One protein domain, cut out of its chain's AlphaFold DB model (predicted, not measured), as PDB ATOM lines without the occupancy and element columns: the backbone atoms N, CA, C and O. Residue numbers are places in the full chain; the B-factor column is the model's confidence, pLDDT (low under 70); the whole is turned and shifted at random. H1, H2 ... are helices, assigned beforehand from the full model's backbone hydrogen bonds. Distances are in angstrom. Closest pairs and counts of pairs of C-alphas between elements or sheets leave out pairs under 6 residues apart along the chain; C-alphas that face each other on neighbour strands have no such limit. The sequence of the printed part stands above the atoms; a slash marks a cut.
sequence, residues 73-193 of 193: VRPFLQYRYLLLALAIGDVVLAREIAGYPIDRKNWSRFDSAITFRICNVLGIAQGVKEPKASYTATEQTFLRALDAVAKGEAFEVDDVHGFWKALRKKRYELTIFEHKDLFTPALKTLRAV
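Overview. This is residues 73 to 193 of the 193 residues of an uncharacterized protein of Ramlibacter sp. WS9 (UniProt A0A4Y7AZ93). Seven helices form a rounded cluster: H1 and H2 fold back on each other as a hairpin on one side, and H3, H4 and H5 make a curved row on the other. H1 bridges to the rest near both its ends, to H3 with residues 75 to 79 and to H7 with residues 83 to 87, while H7 also packs on H4 and H5; the short H6 lies at the edge, near H1. The printed part has 121 residues, with helices H1 to H7 in that order along the chain and no named strand, and its class is all helix. It is compact, with a radius of gyration of the C-alphas of 13.2 A and spans of 32 by 31 by 26 A.

Arrangement. H1, residues 75 to 87, and H2, residues 91 to 98, form a helical hairpin and touch at a shallow tilt of 2 degrees, opposite ways, with Leu 82 and Ala 94 as their closest C-alphas, 5.1 A apart. H3, residues 109 to 121, touches H1 with residues 111 to 115 alone, at a steep tilt of 43 degrees; the closest C-alphas, those of Tyr 79 and Thr 115, are 5.4 A apart. H2 and H3, also a hairpin, only just touch, with 3 pairs of C-alphas within 8 A, the closest being Ala 98 and Cys 119 at 6.3 A. H4, residues 137 to 150, touches H3 at a shallow tilt of 14 degrees, the same way, closest at the C-alphas of Val 121 and Ala 150, 5.3 A. H5, residues 157 to 167, forms a hairpin with H4 at a steep tilt of 40 degrees, opposite ways, closest at the C-alphas of Thr 138 and Phe 163, 5.6 A. H6, residues 176 to 179, touches no helix. H7, residues 183 to 191, touches H1 about perpendicular, but only just, at 71 degrees, with the C-alphas of Ala 87 and Ala 186 closest at 4.0 A. It touches H4, at residues 146 to 150 alone, closest at the C-alphas of Val 149 and Arg 191, 5.2 A, and H5, closest at those of Val 160 and Thr 184, 6.1 A. Helix packing is part aligned, part crossed: of 8 touching pairs, 3 are at a shallow tilt. Every O i to N i+4 pair is within hydrogen-bond range in H1, H2, H3, H4, H5 and H7; H6 is too short for such a pair.

Along the chain. H1 begins at C-alpha 75, (-40.048, 13.427, 18.056), and is 18.1 A long. H3 is 18.6 A, H4 19.8 A and H5 15.7 A long. H7, 12.3 A, ends at C-alpha 191, (-59.098, 5.823, 27.404).

Size, cuts and confidence. The two C-alphas farthest apart, those of Lys 105 and Ala 154, are 34.3 A apart. The printed part has no cut, and the link from H3 to H4, residues 122 to 136, is long. The mean pLDDT of the printed part is 88.2, with residues 75, 106 and 127 to 128 under 70.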
ATOM      1  N   VAL A  73     -39.734  11.791  11.179       71.56
ATOM      2  CA  VAL A  73     -40.400  12.885  11.889       71.56
ATOM      3  C   VAL A  73     -39.563  13.245  13.112       71.56
ATOM      4  O   VAL A  73     -39.019  12.371  13.793       71.56
ATOM      5  N   ARG A  74     -39.442  14.542  13.425       72.31
ATOM      6  CA  ARG A  74     -38.840  14.943  14.703       72.31
ATOM      7  C   ARG A  74     -39.757  14.467  15.835       72.31
ATOM      8  O   ARG A  74     -40.965  14.658  15.736       72.31
ATOM      9  N   PRO A  75     -39.234  13.944  16.948       67.44
ATOM     10  CA  PRO A  75     -40.048  13.427  18.056       67.44
ATOM     11  C   PRO A  75     -41.079  14.424  18.568       67.44
ATOM     12  O   PRO A  75     -42.228  14.053  18.789       67.44
ATOM     13  N   PHE A  76     -40.675  15.691  18.713       73.19
ATOM     14  CA  PHE A  76     -41.577  16.747  19.146       73.19
ATOM     15  C   PHE A  76     -42.776  16.889  18.207       73.19
ATOM     16  O   PHE A  76     -43.895  17.052  18.671       73.19
ATOM     17  N   LEU A  77     -42.558  16.771  16.895       79.06
ATOM     18  CA  LEU A  77     -43.635  16.830  15.913       79.06
ATOM     19  C   LEU A  77     -44.512  15.579  15.991       79.06
ATOM     20  O   LEU A  77     -45.729  15.709  16.014       79.06
ATOM     21  N   GLN A  78     -43.934  14.381  16.124       82.81
ATOM     22  CA  GLN A  78     -44.738  13.159  16.164       82.81
ATOM     23  C   GLN A  78     -45.693  13.125  17.364       82.81
ATOM     24  O   GLN A  78     -46.887  12.916  17.166       82.81
ATOM     25  N   TYR A  79     -45.219  13.350  18.599       85.00
ATOM     26  CA  TYR A  79     -46.129  13.307  19.756       85.00
ATOM     27  C   TYR A  79     -47.157  14.437  19.703       85.00
ATOM     28  O   TYR A  79     -48.293  14.263  20.140       85.00
ATOM     29  N   ARG A  80     -46.765  15.593  19.156       88.75
ATOM     30  CA  ARG A  80     -47.662  16.721  18.956       88.75
ATOM     31  C   ARG A  80     -48.807  16.310  18.036       88.75
ATOM     32  O   ARG A  80     -49.951  16.371  18.465       88.75
ATOM     33  N   TYR A  81     -48.513  15.816  16.836       88.94
ATOM     34  CA  TYR A  81     -49.540  15.373  15.890       88.94
ATOM     35  C   TYR A  81     -50.328  14.153  16.385       88.94
ATOM     36  O   TYR A  81     -51.524  14.072  16.126       88.94
ATOM     37  N   LEU A  82     -49.717  13.266  17.178       90.69
ATOM     38  CA  LEU A  82     -50.431  12.205  17.897       90.69
ATOM     39  C   LEU A  82     -51.496  12.768  18.835       90.69
ATOM     40  O   LEU A  82     -52.655  12.370  18.761       90.69
ATOM     41  N   LEU A  83     -51.113  13.701  19.709       92.25
ATOM     42  CA  LEU A  83     -52.050  14.350  20.623       92.25
ATOM     43  C   LEU A  83     -53.138  15.104  19.862       92.25
ATOM     44  O   LEU A  83     -54.288  15.064  20.279       92.25
ATOM     45  N   LEU A  84     -52.799  15.755  18.748       92.19
ATOM     46  CA  LEU A  84     -53.767  16.449  17.903       92.19
ATOM     47  C   LEU A  84     -54.785  15.482  17.281       92.19
ATOM     48  O   LEU A  84     -55.983  15.720  17.414       92.19
ATOM     49  N   ALA A  85     -54.333  14.375  16.683       92.94
ATOM     50  CA  ALA A  85     -55.206  13.343  16.117       92.94
ATOM     51  C   ALA A  85     -56.121  12.715  17.183       92.94
ATOM     52  O   ALA A  85     -57.323  12.557  16.981       92.94
ATOM     53  N   LEU A  86     -55.582  12.430  18.369       94.69
ATOM     54  CA  LEU A  86     -56.367  11.914  19.491       94.69
ATOM     55  C   LEU A  86     -57.356  12.955  20.033       94.69
ATOM     56  O   LEU A  86     -58.476  12.599  20.395       94.69
ATOM     57  N   ALA A  87     -56.977  14.233  20.082       93.88
ATOM     58  CA  ALA A  87     -57.845  15.309  20.557       93.88
ATOM     59  C   ALA A  87     -59.084  15.502  19.671       93.88
ATOM     60  O   ALA A  87     -60.133  15.871  20.193       93.88
ATOM     61  N   ILE A  88     -58.976  15.209  18.371       91.25
ATOM     62  CA  ILE A  88     -60.103  15.225  17.424       91.25
ATOM     63  C   ILE A  88     -60.846  13.880  17.335       91.25
ATOM     64  O   ILE A  88     -61.780  13.739  16.552       91.25
ATOM     65  N   GLY A  89     -60.446  12.880  18.127       92.31
ATOM     66  CA  GLY A  89     -61.086  11.562  18.158       92.31
ATOM     67  C   GLY A  89     -60.643  10.593  17.055       92.31
ATOM     68  O   GLY A  89     -61.203   9.503  16.951       92.31
ATOM     69  N   ASP A  90     -59.640  10.941  16.245       92.00
ATOM     70  CA  ASP A  90     -59.181  10.113  15.127       92.00
ATOM     71  C   ASP A  90     -58.076   9.135  15.563       92.00
ATOM     72  O   ASP A  90     -56.871   9.358  15.411       92.00
ATOM     73  N   VAL A  91     -58.507   8.017  16.150       93.12
ATOM     74  CA  VAL A  91     -57.614   6.951  16.631       93.12
ATOM     75  C   VAL A  91     -56.878   6.257  15.479       93.12
ATOM     76  O   VAL A  91     -55.748   5.802  15.662       93.12
ATOM     77  N   VAL A  92     -57.491   6.166  14.294       91.50
ATOM     78  CA  VAL A  92     -56.871   5.532  13.118       91.50
ATOM     79  C   VAL A  92     -55.684   6.369  12.659       91.50
ATOM     80  O   VAL A  92     -54.580   5.840  12.521       91.50
ATOM     81  N   LEU A  93     -55.881   7.680  12.535       89.81
ATOM     82  CA  LEU A  93     -54.828   8.630  12.199       89.81
ATOM     83  C   LEU A  93     -53.727   8.670  13.259       89.81
ATOM     84  O   LEU A  93     -52.543   8.682  12.929       89.81
ATOM     85  N   ALA A  94     -54.092   8.616  14.543       92.25
ATOM     86  CA  ALA A  94     -53.112   8.522  15.621       92.25
ATOM     87  C   ALA A  94     -52.245   7.257  15.488       92.25
ATOM     88  O   ALA A  94     -51.024   7.319  15.637       92.25
ATOM     89  N   ARG A  95     -52.842   6.104  15.159       91.50
ATOM     90  CA  ARG A  95     -52.083   4.865  14.923       91.50
ATOM     91  C   ARG A  95     -51.146   4.985  13.726       91.50
ATOM     92  O   ARG A  95     -50.016   4.507  13.804       91.50
ATOM     93  N   GLU A  96     -51.595   5.639  12.659       88.25
ATOM     94  CA  GLU A  96     -50.773   5.910  11.481       88.25
ATOM     95  C   GLU A  96     -49.543   6.757  11.847       88.25
ATOM     96  O   GLU A  96     -48.411   6.328  11.621       88.25
ATOM     97  N   ILE A  97     -49.750   7.894  12.524       88.38
ATOM     98  CA  ILE A  97     -48.677   8.815  12.938       88.38
ATOM     99  C   ILE A  97     -47.675   8.134  13.881       88.38
ATOM    100  O   ILE A  97     -46.463   8.336  13.763       88.38
ATOM    101  N   ALA A  98     -48.146   7.308  14.820       87.69
ATOM    102  CA  ALA A  98     -47.271   6.553  15.723       87.69
ATOM    103  C   ALA A  98     -46.393   5.522  14.992       87.69
ATOM    104  O   ALA A  98     -45.335   5.152  15.507       87.69
ATOM    105  N   GLY A  99     -46.804   5.071  13.803       83.62
ATOM    106  CA  GLY A  99     -46.031   4.162  12.957       83.62
ATOM    107  C   GLY A  99     -44.863   4.827  12.223       83.62
ATOM    108  O   GLY A  99     -43.978   4.128  11.728       83.62
ATOM    109  N   TYR A 100     -44.825   6.160  12.157       83.94
ATOM    110  CA  TYR A 100     -43.797   6.886  11.418       83.94
ATOM    111  C   TYR A 100     -42.408   6.724  12.067       83.94
ATOM    112  O   TYR A 100     -42.259   6.980  13.267       83.94
ATOM    113  N   PRO A 101     -41.353   6.343  11.316       78.31
ATOM    114  CA  PRO A 101     -39.970   6.460  11.752       78.31
ATOM    115  C   PRO A 101     -39.646   7.835  12.334       78.31
ATOM    116  O   PRO A 101     -39.929   8.877  11.743       78.31
ATOM    117  N   ILE A 102     -39.006   7.812  13.502       76.94
ATOM    118  CA  ILE A 102     -38.656   9.005  14.269       76.94
ATOM    119  C   ILE A 102     -37.150   9.226  14.182       76.94
ATOM    120  O   ILE A 102     -36.377   8.298  14.444       76.94
ATOM    121  N   ASP A 103     -36.723  10.457  13.900       78.50
ATOM    122  CA  ASP A 103     -35.320  10.827  14.088       78.50
ATOM    123  C   ASP A 103     -35.029  10.905  15.589       78.50
ATOM    124  O   ASP A 103     -35.596  11.717  16.322       78.50
ATOM    125  N   ARG A 104     -34.147  10.026  16.071       72.06
ATOM    126  CA  ARG A 104     -33.819   9.927  17.497       72.06
ATOM    127  C   ARG A 104     -32.792  10.931  17.999       72.06
ATOM    128  O   ARG A 104     -32.491  10.966  19.194       72.06
ATOM    129  N   LYS A 105     -32.262  11.774  17.115       73.94
ATOM    130  CA  LYS A 105     -31.307  12.816  17.492       73.94
ATOM    131  C   LYS A 105     -32.014  13.908  18.306       73.94
ATOM    132  O   LYS A 105     -33.074  14.395  17.930       73.94
ATOM    133  N   ASN A 106     -31.411  14.297  19.431       66.44
ATOM    134  CA  ASN A 106     -31.864  15.390  20.310       66.44
ATOM    135  C   ASN A 106     -33.240  15.198  20.985       66.44
ATOM    136  O   ASN A 106     -33.965  16.164  21.216       66.44
ATOM    137  N   TRP A 107     -33.602  13.963  21.337       75.38
ATOM    138  CA  TRP A 107     -34.831  13.670  22.081       75.38
ATOM    139  C   TRP A 107     -34.880  14.373  23.447       75.38
ATOM    140  O   TRP A 107     -34.049  14.125  24.325       75.38
ATOM    141  N   SER A 108     -35.923  15.175  23.673       81.19
ATOM    142  CA  SER A 108     -36.355  15.493  25.033       81.19
ATOM    143  C   SER A 108     -36.837  14.206  25.694       81.19
ATOM    144  O   SER A 108     -37.699  13.501  25.162       81.19
ATOM    145  N   ARG A 109     -36.290  13.892  26.871       85.75
ATOM    146  CA  ARG A 109     -36.652  12.679  27.619       85.75
ATOM    147  C   ARG A 109     -38.150  12.630  27.922       85.75
ATOM    148  O   ARG A 109     -38.738  11.559  27.863       85.75
ATOM    149  N   PHE A 110     -38.768  13.782  28.176       86.62
ATOM    150  CA  PHE A 110     -40.202  13.869  28.436       86.62
ATOM    151  C   PHE A 110     -41.055  13.632  27.183       86.62
ATOM    152  O   PHE A 110     -41.991  12.845  27.243       86.62
ATOM    153  N   ASP A 111     -40.709  14.233  26.038       84.88
ATOM    154  CA  ASP A 111     -41.455  14.009  24.781       84.88
ATOM    155  C   ASP A 111     -41.428  12.526  24.393       84.88
ATOM    156  O   ASP A 111     -42.441  11.932  24.038       84.88
ATOM    157  N   SER A 112     -40.263  11.904  24.576       83.19
ATOM    158  CA  SER A 112     -40.050  10.470  24.365       83.19
ATOM    159  C   SER A 112     -40.947   9.609  25.256       83.19
ATOM    160  O   SER A 112     -41.496   8.606  24.809       83.19
ATOM    161  N   ALA A 113     -41.076   9.995  26.526       88.19
ATOM    162  CA  ALA A 113     -41.872   9.297  27.525       88.19
ATOM    163  C   ALA A 113     -43.377   9.382  27.224       88.19
ATOM    164  O   ALA A 113     -44.099   8.410  27.455       88.19
ATOM    165  N   ILE A 114     -43.834  10.517  26.678       89.31
ATOM    166  CA  ILE A 114     -45.203  10.691  26.180       89.31
ATOM    167  C   ILE A 114     -45.438   9.788  24.973       89.31
ATOM    168  O   ILE A 114     -46.357   8.971  25.016       89.31
ATOM    169  N   THR A 115     -44.607   9.889  23.927       87.31
ATOM    170  CA  THR A 115     -44.740   9.053  22.723       87.31
ATOM    171  C   THR A 115     -44.775   7.578  23.090       87.31
ATOM    172  O   THR A 115     -45.669   6.861  22.658       87.31
ATOM    173  N   PHE A 116     -43.847   7.129  23.940       87.50
ATOM    174  CA  PHE A 116     -43.774   5.736  24.364       87.50
ATOM    175  C   PHE A 116     -45.072   5.267  25.035       87.50
ATOM    176  O   PHE A 116     -45.605   4.221  24.670       87.50
ATOM    177  N   ARG A 117     -45.621   6.051  25.975       90.06
ATOM    178  CA  ARG A 117     -46.881   5.718  26.659       90.06
ATOM    179  C   ARG A 117     -48.072   5.709  25.711       90.06
ATOM    180  O   ARG A 117     -48.829   4.747  25.731       90.06
ATOM    181  N   ILE A 118     -48.211   6.724  24.856       92.00
ATOM    182  CA  ILE A 118     -49.300   6.788  23.868       92.00
ATOM    183  C   ILE A 118     -49.234   5.579  22.932       92.00
ATOM    184  O   ILE A 118     -50.233   4.890  22.745       92.00
ATOM    185  N   CYS A 119     -48.057   5.270  22.391       89.00
ATOM    186  CA  CYS A 119     -47.881   4.122  21.513       89.00
ATOM    187  C   CYS A 119     -48.207   2.796  22.207       89.00
ATOM    188  O   CYS A 119     -48.813   1.932  21.580       89.00
ATOM    189  N   ASN A 120     -47.869   2.638  23.491       88.81
ATOM    190  CA  ASN A 120     -48.243   1.446  24.254       88.81
ATOM    191  C   ASN A 120     -49.761   1.314  24.410       88.81
ATOM    192  O   ASN A 120     -50.282   0.222  24.198       88.81
ATOM    193  N   VAL A 121     -50.469   2.407  24.723       91.56
ATOM    194  CA  VAL A 121     -51.946   2.415  24.777       91.56
ATOM    195  C   VAL A 121     -52.534   2.035  23.419       91.56
ATOM    196  O   VAL A 121     -53.454   1.232  23.331       91.56
ATOM    197  N   LEU A 122     -51.947   2.540  22.334       91.44
ATOM    198  CA  LEU A 122     -52.348   2.191  20.973       91.44
ATOM    199  C   LEU A 122     -51.899   0.779  20.544       91.44
ATOM    200  O   LEU A 122     -52.213   0.361  19.431       91.44
ATOM    201  N   GLY A 123     -51.180   0.014  21.367       88.44
ATOM    202  CA  GLY A 123     -50.687  -1.321  21.004       88.44
ATOM    203  C   GLY A 123     -49.632  -1.316  19.890       88.44
ATOM    204  O   GLY A 123     -49.511  -2.286  19.143       88.44
ATOM    205  N   ILE A 124     -48.880  -0.224  19.744       87.25
ATOM    206  CA  ILE A 124     -47.857  -0.047  18.709       87.25
ATOM    207  C   ILE A 124     -46.492  -0.390  19.291       87.25
ATOM    208  O   ILE A 124     -45.980   0.304  20.172       87.25
ATOM    209  N   ALA A 125     -45.883  -1.449  18.757       78.31
ATOM    210  CA  ALA A 125     -44.582  -1.929  19.198       78.31
ATOM    211  C   ALA A 125     -43.511  -0.838  19.053       78.31
ATOM    212  O   ALA A 125     -43.106  -0.459  17.953       78.31
ATOM    213  N   GLN A 126     -43.015  -0.352  20.188       71.75
ATOM    214  CA  GLN A 126     -41.877   0.551  20.221       71.75
ATOM    215  C   GLN A 126     -40.597  -0.283  20.147       71.75
ATOM    216  O   GLN A 126     -40.280  -1.045  21.056       71.75
ATOM    217  N   GLY A 127     -39.819  -0.127  19.074       66.88
ATOM    218  CA  GLY A 127     -38.534  -0.822  18.902       66.88
ATOM    219  C   GLY A 127     -37.431  -0.400  19.890       66.88
ATOM    220  O   GLY A 127     -36.267  -0.732  19.683       66.88
ATOM    221  N   VAL A 128     -37.761   0.383  20.923       67.44
ATOM    222  CA  VAL A 128     -36.854   0.885  21.963       67.44
ATOM    223  C   VAL A 128     -37.563   0.976  23.306       67.44
ATOM    224  O   VAL A 128     -38.779   1.120  23.364       67.44
ATOM    225  N   LYS A 129     -36.786   0.923  24.391       75.31
ATOM    226  CA  LYS A 129     -37.287   1.111  25.757       75.31
ATOM    227  C   LYS A 129     -37.490   2.593  26.067       75.31
ATOM    228  O   LYS A 129     -36.748   3.436  25.564       75.31
ATOM    229  N   GLU A 130     -38.435   2.879  26.959       80.81
ATOM    230  CA  GLU A 130     -38.601   4.212  27.534       80.81
ATOM    231  C   GLU A 130     -37.278   4.706  28.155       80.81
ATOM    232  O   GLU A 130     -36.627   3.955  28.898       80.81
ATOM    233  N   PRO A 131     -36.851   5.950  27.877       73.50
ATOM    234  CA  PRO A 131     -35.670   6.509  28.513       73.50
ATOM    235  C   PRO A 131     -35.879   6.656  30.026       73.50
ATOM    236  O   PRO A 131     -36.879   7.198  30.485       73.50
ATOM    237  N   LYS A 132     -34.888   6.230  30.817       77.25
ATOM    238  CA  LYS A 132     -34.863   6.515  32.260       77.25
ATOM    239  C   LYS A 132     -34.498   7.983  32.478       77.25
ATOM    240  O   LYS A 132     -33.422   8.419  32.066       77.25
ATOM    241  N   ALA A 133     -35.376   8.736  33.131       83.19
ATOM    242  CA  ALA A 133     -35.198  10.161  33.382       83.19
ATOM    243  C   ALA A 133     -35.843  10.582  34.706       83.19
ATOM    244  O   ALA A 133     -36.807   9.967  35.155       83.19
ATOM    245  N   SER A 134     -35.328  11.654  35.309       87.44
ATOM    246  CA  SER A 134     -36.066  12.416  36.312       87.44
ATOM    247  C   SER A 134     -36.980  13.417  35.608       87.44
ATOM    248  O   SER A 134     -36.567  14.093  34.666       87.44
ATOM    249  N   TYR A 135     -38.220  13.507  36.078       90.06
ATOM    250  CA  TYR A 135     -39.230  14.433  35.573       90.06
ATOM    251  C   TYR A 135     -39.602  15.430  36.667       90.06
ATOM    252  O   TYR A 135     -39.589  15.087  37.856       90.06
ATOM    253  N   THR A 136     -39.964  16.647  36.272       91.69
ATOM    254  CA  THR A 136     -40.523  17.641  37.201       91.69
ATOM    255  C   THR A 136     -41.838  17.141  37.811       91.69
ATOM    256  O   THR A 136     -42.498  16.267  37.252       91.69
ATOM    257  N   ALA A 137     -42.265  17.701  38.947       91.81
ATOM    258  CA  ALA A 137     -43.529  17.306  39.588       91.81
ATOM    259  C   ALA A 137     -44.745  17.451  38.646       91.81
ATOM    260  O   ALA A 137     -45.638  16.603  38.626       91.81
ATOM    261  N   THR A 138     -44.749  18.503  37.823       91.75
ATOM    262  CA  THR A 138     -45.778  18.760  36.806       91.75
ATOM    263  C   THR A 138     -45.766  17.697  35.708       91.75
ATOM    264  O   THR A 138     -46.809  17.143  35.375       91.75
ATOM    265  N   GLU A 139     -44.589  17.357  35.183       92.62
ATOM    266  CA  GLU A 139     -44.433  16.295  34.185       92.62
ATOM    267  C   GLU A 139     -44.840  14.926  34.743       92.62
ATOM    268  O   GLU A 139     -45.581  14.203  34.087       92.62
ATOM    269  N   GLN A 140     -44.438  14.584  35.974       93.19
ATOM    270  CA  GLN A 140     -44.855  13.332  36.618       93.19
ATOM    271  C   GLN A 140     -46.370  13.238  36.784       93.19
ATOM    272  O   GLN A 140     -46.940  12.160  36.645       93.19
ATOM    273  N   THR A 141     -47.034  14.355  37.069       92.75
ATOM    274  CA  THR A 141     -48.493  14.398  37.199       92.75
ATOM    275  C   THR A 141     -49.175  14.045  35.879       92.75
ATOM    276  O   THR A 141     -50.041  13.174  35.856       92.75
ATOM    277  N   PHE A 142     -48.694  14.592  34.761       94.12
ATOM    278  CA  PHE A 142     -49.190  14.208  33.440       94.12
ATOM    279  C   PHE A 142     -48.874  12.751  33.069       94.12
ATOM    280  O   PHE A 142     -49.738  12.044  32.554       94.12
ATOM    281  N   LEU A 143     -47.664  12.264  33.369       93.00
ATOM    282  CA  LEU A 143     -47.302  10.867  33.100       93.00
ATOM    283  C   LEU A 143     -48.157   9.883  33.912       93.00
ATOM    284  O   LEU A 143     -48.547   8.855  33.373       93.00
ATOM    285  N   ARG A 144     -48.522  10.215  35.159       93.94
ATOM    286  CA  ARG A 144     -49.464   9.410  35.957       93.94
ATOM    287  C   ARG A 144     -50.853   9.344  35.327       93.94
ATOM    288  O   ARG A 144     -51.456   8.277  35.339       93.94
ATOM    289  N   ALA A 145     -51.342  10.443  34.750       94.75
ATOM    290  CA  ALA A 145     -52.612  10.439  34.025       94.75
ATOM    291  C   ALA A 145     -52.557   9.515  32.794       94.75
ATOM    292  O   ALA A 145     -53.481   8.739  32.567       94.75
ATOM    293  N   LEU A 146     -51.450   9.530  32.042       93.31
ATOM    294  CA  LEU A 146     -51.223   8.579  30.945       93.31
ATOM    295  C   LEU A 146     -51.119   7.126  31.433       93.31
ATOM    296  O   LEU A 146     -51.670   6.232  30.796       93.31
ATOM    297  N   ASP A 147     -50.445   6.879  32.559       93.38
ATOM    298  CA  ASP A 147     -50.331   5.539  33.142       93.38
ATOM    299  C   ASP A 147     -51.695   5.007  33.614       93.38
ATOM    300  O   ASP A 147     -51.967   3.817  33.460       93.38
ATOM    301  N   ALA A 148     -52.566   5.868  34.153       94.38
ATOM    302  CA  ALA A 148     -53.943   5.514  34.501       94.38
ATOM    303  C   ALA A 148     -54.741   5.117  33.250       94.38
ATOM    304  O   ALA A 148     -55.362   4.055  33.225       94.38
ATOM    305  N   VAL A 149     -54.639   5.905  32.170       94.19
ATOM    306  CA  VAL A 149     -55.245   5.571  30.869       94.19
ATOM    307  C   VAL A 149     -54.759   4.210  30.367       94.19
ATOM    308  O   VAL A 149     -55.575   3.372  29.996       94.19
ATOM    309  N   ALA A 150     -53.452   3.937  30.430       91.38
ATOM    310  CA  ALA A 150     -52.881   2.658  30.006       91.38
ATOM    311  C   ALA A 150     -53.351   1.449  30.831       91.38
ATOM    312  O   ALA A 150     -53.307   0.321  30.343       91.38
ATOM    313  N   LYS A 151     -53.807   1.669  32.067       91.81
ATOM    314  CA  LYS A 151     -54.375   0.634  32.943       91.81
ATOM    315  C   LYS A 151     -55.899   0.518  32.837       91.81
ATOM    316  O   LYS A 151     -56.486  -0.303  33.536       91.81
ATOM    317  N   GLY A 152     -56.547   1.336  32.004       90.00
ATOM    318  CA  GLY A 152     -58.010   1.431  31.939       90.00
ATOM    319  C   GLY A 152     -58.638   2.132  33.151       90.00
ATOM    320  O   GLY A 152     -59.850   2.059  33.359       90.00
ATOM    321  N   GLU A 153     -57.835   2.819  33.961       93.44
ATOM    322  CA  GLU A 153     -58.278   3.554  35.142       93.44
ATOM    323  C   GLU A 153     -58.816   4.946  34.752       93.44
ATOM    324  O   GLU A 153     -58.612   5.452  33.643       93.44
ATOM    325  N   ALA A 154     -59.561   5.579  35.661       91.69
ATOM    326  CA  ALA A 154     -59.901   6.989  35.511       91.69
ATOM    327  C   ALA A 154     -58.657   7.851  35.784       91.69
ATOM    328  O   ALA A 154     -57.877   7.543  36.682       91.69
ATOM    329  N   PHE A 155     -58.487   8.929  35.021       94.25
ATOM    330  CA  PHE A 155     -57.454   9.930  35.279       94.25
ATOM    331  C   PHE A 155     -58.089  11.220  35.799       94.25
ATOM    332  O   PHE A 155     -59.210  11.569  35.421       94.25
ATOM    333  N   GLU A 156     -57.345  11.950  36.624       94.12
ATOM    334  CA  GLU A 156     -57.779  13.238  37.155       94.12
ATOM    335  C   GLU A 156     -57.660  14.324  36.078       94.12
ATOM    336  O   GLU A 156     -56.574  14.644  35.591       94.12
ATOM    337  N   VAL A 157     -58.793  14.898  35.668       93.38
ATOM    338  CA  VAL A 157     -58.826  15.929  34.613       93.38
ATOM    339  C   VAL A 157     -58.104  17.200  35.061       93.38
ATOM    340  O   VAL A 157     -57.403  17.825  34.263       93.38
ATOM    341  N   ASP A 158     -58.226  17.556  36.340       93.00
ATOM    342  CA  ASP A 158     -57.584  18.740  36.910       93.00
ATOM    343  C   ASP A 158     -56.053  18.642  36.887       93.00
ATOM    344  O   ASP A 158     -55.377  19.651  36.684       93.00
ATOM    345  N   ASP A 159     -55.503  17.431  36.993       91.19
ATOM    346  CA  ASP A 159     -54.066  17.169  36.888       91.19
ATOM    347  C   ASP A 159     -53.546  17.452  35.469       91.19
ATOM    348  O   ASP A 159     -52.525  18.125  35.285       91.19
ATOM    349  N   VAL A 160     -54.276  16.993  34.448       94.94
ATOM    350  CA  VAL A 160     -53.944  17.235  33.033       94.94
ATOM    351  C   VAL A 160     -54.086  18.716  32.692       94.94
ATOM    352  O   VAL A 160     -53.208  19.317  32.066       94.94
ATOM    353  N   HIS A 161     -55.159  19.337  33.172       95.00
ATOM    354  CA  HIS A 161     -55.409  20.753  32.964       95.00
ATOM    355  C   HIS A 161     -54.383  21.643  33.690       95.00
ATOM    356  O   HIS A 161     -53.939  22.666  33.159       95.00
ATOM    357  N   GLY A 162     -53.965  21.245  34.894       94.06
ATOM    358  CA  GLY A 162     -52.898  21.879  35.662       94.06
ATOM    359  C   GLY A 162     -51.547  21.791  34.951       94.06
ATOM    360  O   GLY A 162     -50.842  22.800  34.848       94.06
ATOM    361  N   PHE A 163     -51.222  20.626  34.381       94.75
ATOM    362  CA  PHE A 163     -50.053  20.443  33.518       94.75
ATOM    363  C   PHE A 163     -50.072  21.405  32.323       94.75
ATOM    364  O   PHE A 163     -49.099  22.137  32.106       94.75
ATOM    365  N   TRP A 164     -51.189  21.465  31.591       95.62
ATOM    366  CA  TRP A 164     -51.343  22.376  30.460       95.62
ATOM    367  C   TRP A 164     -51.137  23.833  30.890       95.62
ATOM    368  O   TRP A 164     -50.278  24.521  30.338       95.62
ATOM    369  N   LYS A 165     -51.833  24.298  31.934       95.81
ATOM    370  CA  LYS A 165     -51.689  25.667  32.460       95.81
ATOM    371  C   LYS A 165     -50.244  26.019  32.819       95.81
ATOM    372  O   LYS A 165     -49.808  27.136  32.536       95.81
ATOM    373  N   ALA A 166     -49.508  25.084  33.417       94.50
ATOM    374  CA  ALA A 166     -48.128  25.296  33.843       94.50
ATOM    375  C   ALA A 166     -47.138  25.411  32.671       94.50
ATOM    376  O   ALA A 166     -46.141  26.134  32.787       94.50
ATOM    377  N   LEU A 167     -47.394  24.718  31.555       92.06
ATOM    378  CA  LEU A 167     -46.457  24.622  30.431       92.06
ATOM    379  C   LEU A 167     -46.867  25.400  29.178       92.06
ATOM    380  O   LEU A 167     -45.990  25.685  28.361       92.06
ATOM    381  N   ARG A 168     -48.138  25.794  29.030       93.31
ATOM    382  CA  ARG A 168     -48.671  26.391  27.792       93.31
ATOM    383  C   ARG A 168     -47.866  27.588  27.269       93.31
ATOM    384  O   ARG A 168     -47.673  27.698  26.073       93.31
ATOM    385  N   LYS A 169     -47.324  28.428  28.161       91.56
ATOM    386  CA  LYS A 169     -46.464  29.579  27.803       91.56
ATOM    387  C   LYS A 169     -44.960  29.310  27.875       91.56
ATOM    388  O   LYS A 169     -44.181  30.110  27.391       91.56
ATOM    389  N   LYS A 170     -44.531  28.243  28.558       90.00
ATOM    390  CA  LYS A 170     -43.101  27.951  28.784       90.00
ATOM    391  C   LYS A 170     -42.525  27.012  27.734       90.00
ATOM    392  O   LYS A 170     -41.363  27.124  27.375       90.00
ATOM    393  N   ARG A 171     -43.328  26.035  27.318       87.19
ATOM    394  CA  ARG A 171     -42.938  24.960  26.400       87.19
ATOM    395  C   ARG A 171     -43.659  25.052  25.066       87.19
ATOM    396  O   ARG A 171     -43.108  24.645  24.054       87.19
ATOM    397  N   TYR A 172     -44.892  25.539  25.100       88.81
ATOM    398  CA  TYR A 172     -45.808  25.517  23.968       88.81
ATOM    399  C   TYR A 172     -46.094  26.907  23.409       88.81
ATOM    400  O   TYR A 172     -47.047  27.050  22.647       88.81
ATOM    401  N   GLU A 173     -45.273  27.895  23.776       88.38
ATOM    402  CA  GLU A 173     -45.375  29.259  23.260       88.38
ATOM    403  C   GLU A 173     -45.414  29.238  21.729       88.38
ATOM    404  O   GLU A 173     -44.650  28.502  21.097       88.38
ATOM    405  N   LEU A 174     -46.313  30.027  21.141       82.81
ATOM    406  CA  LEU A 174     -46.516  30.132  19.693       82.81
ATOM    407  C   LEU A 174     -47.001  28.838  19.020       82.81
ATOM    408  O   LEU A 174     -46.909  28.695  17.802       82.81
ATOM    409  N   THR A 175     -47.530  27.887  19.790       86.88
ATOM    410  CA  THR A 175     -48.165  26.680  19.251       86.88
ATOM    411  C   THR A 175     -49.637  26.632  19.630       86.88
ATOM    412  O   THR A 175     -50.085  27.271  20.580       86.88
ATOM    413  N   ILE A 176     -50.394  25.772  18.955       89.25
ATOM    414  CA  ILE A 176     -51.810  25.539  19.265       89.25
ATOM    415  C   ILE A 176     -52.057  25.111  20.726       89.25
ATOM    416  O   ILE A 176     -53.091  25.438  21.314       89.25
ATOM    417  N   PHE A 177     -51.072  24.456  21.351       91.88
ATOM    418  CA  PHE A 177     -51.122  24.040  22.753       91.88
ATOM    419  C   PHE A 177     -50.993  25.220  23.730       91.88
ATOM    420  O   PHE A 177     -51.317  25.061  24.904       91.88
ATOM    421  N   GLU A 178     -50.575  26.414  23.294       92.62
ATOM    422  CA  GLU A 178     -50.647  27.624  24.124       92.62
ATOM    423  C   GLU A 178     -52.107  28.035  24.393       92.62
ATOM    424  O   GLU A 178     -52.480  28.459  25.500       92.62
ATOM    425  N   HIS A 179     -52.940  27.890  23.362       90.94
ATOM    426  CA  HIS A 179     -54.274  28.480  23.291       90.94
ATOM    427  C   HIS A 179     -55.381  27.497  23.664       90.94
ATOM    428  O   HIS A 179     -56.418  27.918  24.178       90.94
ATOM    429  N   LYS A 180     -55.156  26.191  23.476       91.12
ATOM    430  CA  LYS A 180     -56.146  25.151  23.759       91.12
ATOM    431  C   LYS A 180     -55.535  23.981  24.528       91.12
ATOM    432  O   LYS A 180     -54.471  23.476  24.182       91.12
ATOM    433  N   ASP A 181     -56.248  23.527  25.558       94.00
ATOM    434  CA  ASP A 181     -55.964  22.250  26.211       94.00
ATOM    435  C   ASP A 181     -56.410  21.106  25.294       94.00
ATOM    436  O   ASP A 181     -57.592  20.757  25.235       94.00
ATOM    437  N   LEU A 182     -55.449  20.567  24.548       92.69
ATOM    438  CA  LEU A 182     -55.629  19.412  23.668       92.69
ATOM    439  C   LEU A 182     -55.187  18.104  24.343       92.69
ATOM    440  O   LEU A 182     -55.448  17.023  23.826       92.69
ATOM    441  N   PHE A 183     -54.572  18.180  25.528       94.75
ATOM    442  CA  PHE A 183     -54.146  17.007  26.289       94.75
ATOM    443  C   PHE A 183     -55.350  16.298  26.906       94.75
ATOM    444  O   PHE A 183     -55.493  15.086  26.772       94.75
ATOM    445  N   THR A 184     -56.248  17.058  27.535       95.44
ATOM    446  CA  THR A 184     -57.465  16.516  28.150       95.44
ATOM    447  C   THR A 184     -58.335  15.727  27.157       95.44
ATOM    448  O   THR A 184     -58.656  14.573  27.456       95.44
ATOM    449  N   PRO A 185     -58.736  16.273  25.988       95.25
ATOM    450  CA  PRO A 185     -59.501  15.501  25.008       95.25
ATOM    451  C   PRO A 185     -58.707  14.312  24.452       95.25
ATOM    452  O   PRO A 185     -59.273  13.229  24.345       95.25
ATOM    453  N   ALA A 186     -57.399  14.450  24.207       95.62
ATOM    454  CA  ALA A 186     -56.575  13.336  23.736       95.62
ATOM    455  C   ALA A 186     -56.555  12.152  24.720       95.62
ATOM    456  O   ALA A 186     -56.718  11.006  24.304       95.62
ATOM    457  N   LEU A 187     -56.409  12.408  26.027       95.75
ATOM    458  CA  LEU A 187     -56.435  11.357  27.053       95.75
ATOM    459  C   LEU A 187     -57.828  10.726  27.202       95.75
ATOM    460  O   LEU A 187     -57.928   9.521  27.435       95.75
ATOM    461  N   LYS A 188     -58.907  11.505  27.031       95.75
ATOM    462  CA  LYS A 188     -60.278  10.965  26.995       95.75
ATOM    463  C   LYS A 188     -60.468  10.005  25.824       95.75
ATOM    464  O   LYS A 188     -61.008   8.923  26.034       95.75
ATOM    465  N   THR A 189     -59.999  10.381  24.635       95.56
ATOM    466  CA  THR A 189     -60.027   9.518  23.449       95.56
ATOM    467  C   THR A 189     -59.196   8.261  23.672       95.56
ATOM    468  O   THR A 189     -59.699   7.168  23.449       95.56
ATOM    469  N   LEU A 190     -57.961   8.389  24.172       94.19
ATOM    470  CA  LEU A 190     -57.087   7.240  24.439       94.19
ATOM    471  C   LEU A 190     -57.695   6.234  25.416       94.19
ATOM    472  O   LEU A 190     -57.525   5.041  25.226       94.19
ATOM    473  N   ARG A 191     -58.411   6.700  26.443       93.25
ATOM    474  CA  ARG A 191     -59.098   5.823  27.404       93.25
ATOM    475  C   ARG A 191     -60.251   5.030  26.780       93.25
ATOM    476  O   ARG A 191     -60.668   4.028  27.348       93.25
ATOM    477  N   ALA A 192     -60.809   5.515  25.674       90.31
ATOM    478  CA  ALA A 192     -61.902   4.858  24.967       90.31
ATOM    479  C   ALA A 192     -61.423   3.833  23.920       90.31
ATOM    480  O   ALA A 192     -62.269   3.178  23.310       90.31
ATOM    481  N   VAL A 193     -60.105   3.726  23.698       87.25
ATOM    482  CA  VAL A 193     -59.456   2.724  22.828       87.25
ATOM    483  C   VAL A 193     -59.325   1.398  23.562       87.25
ATOM    484  O   VAL A 193     -59.579   0.365  22.906       87.25
TER     485      VAL A 193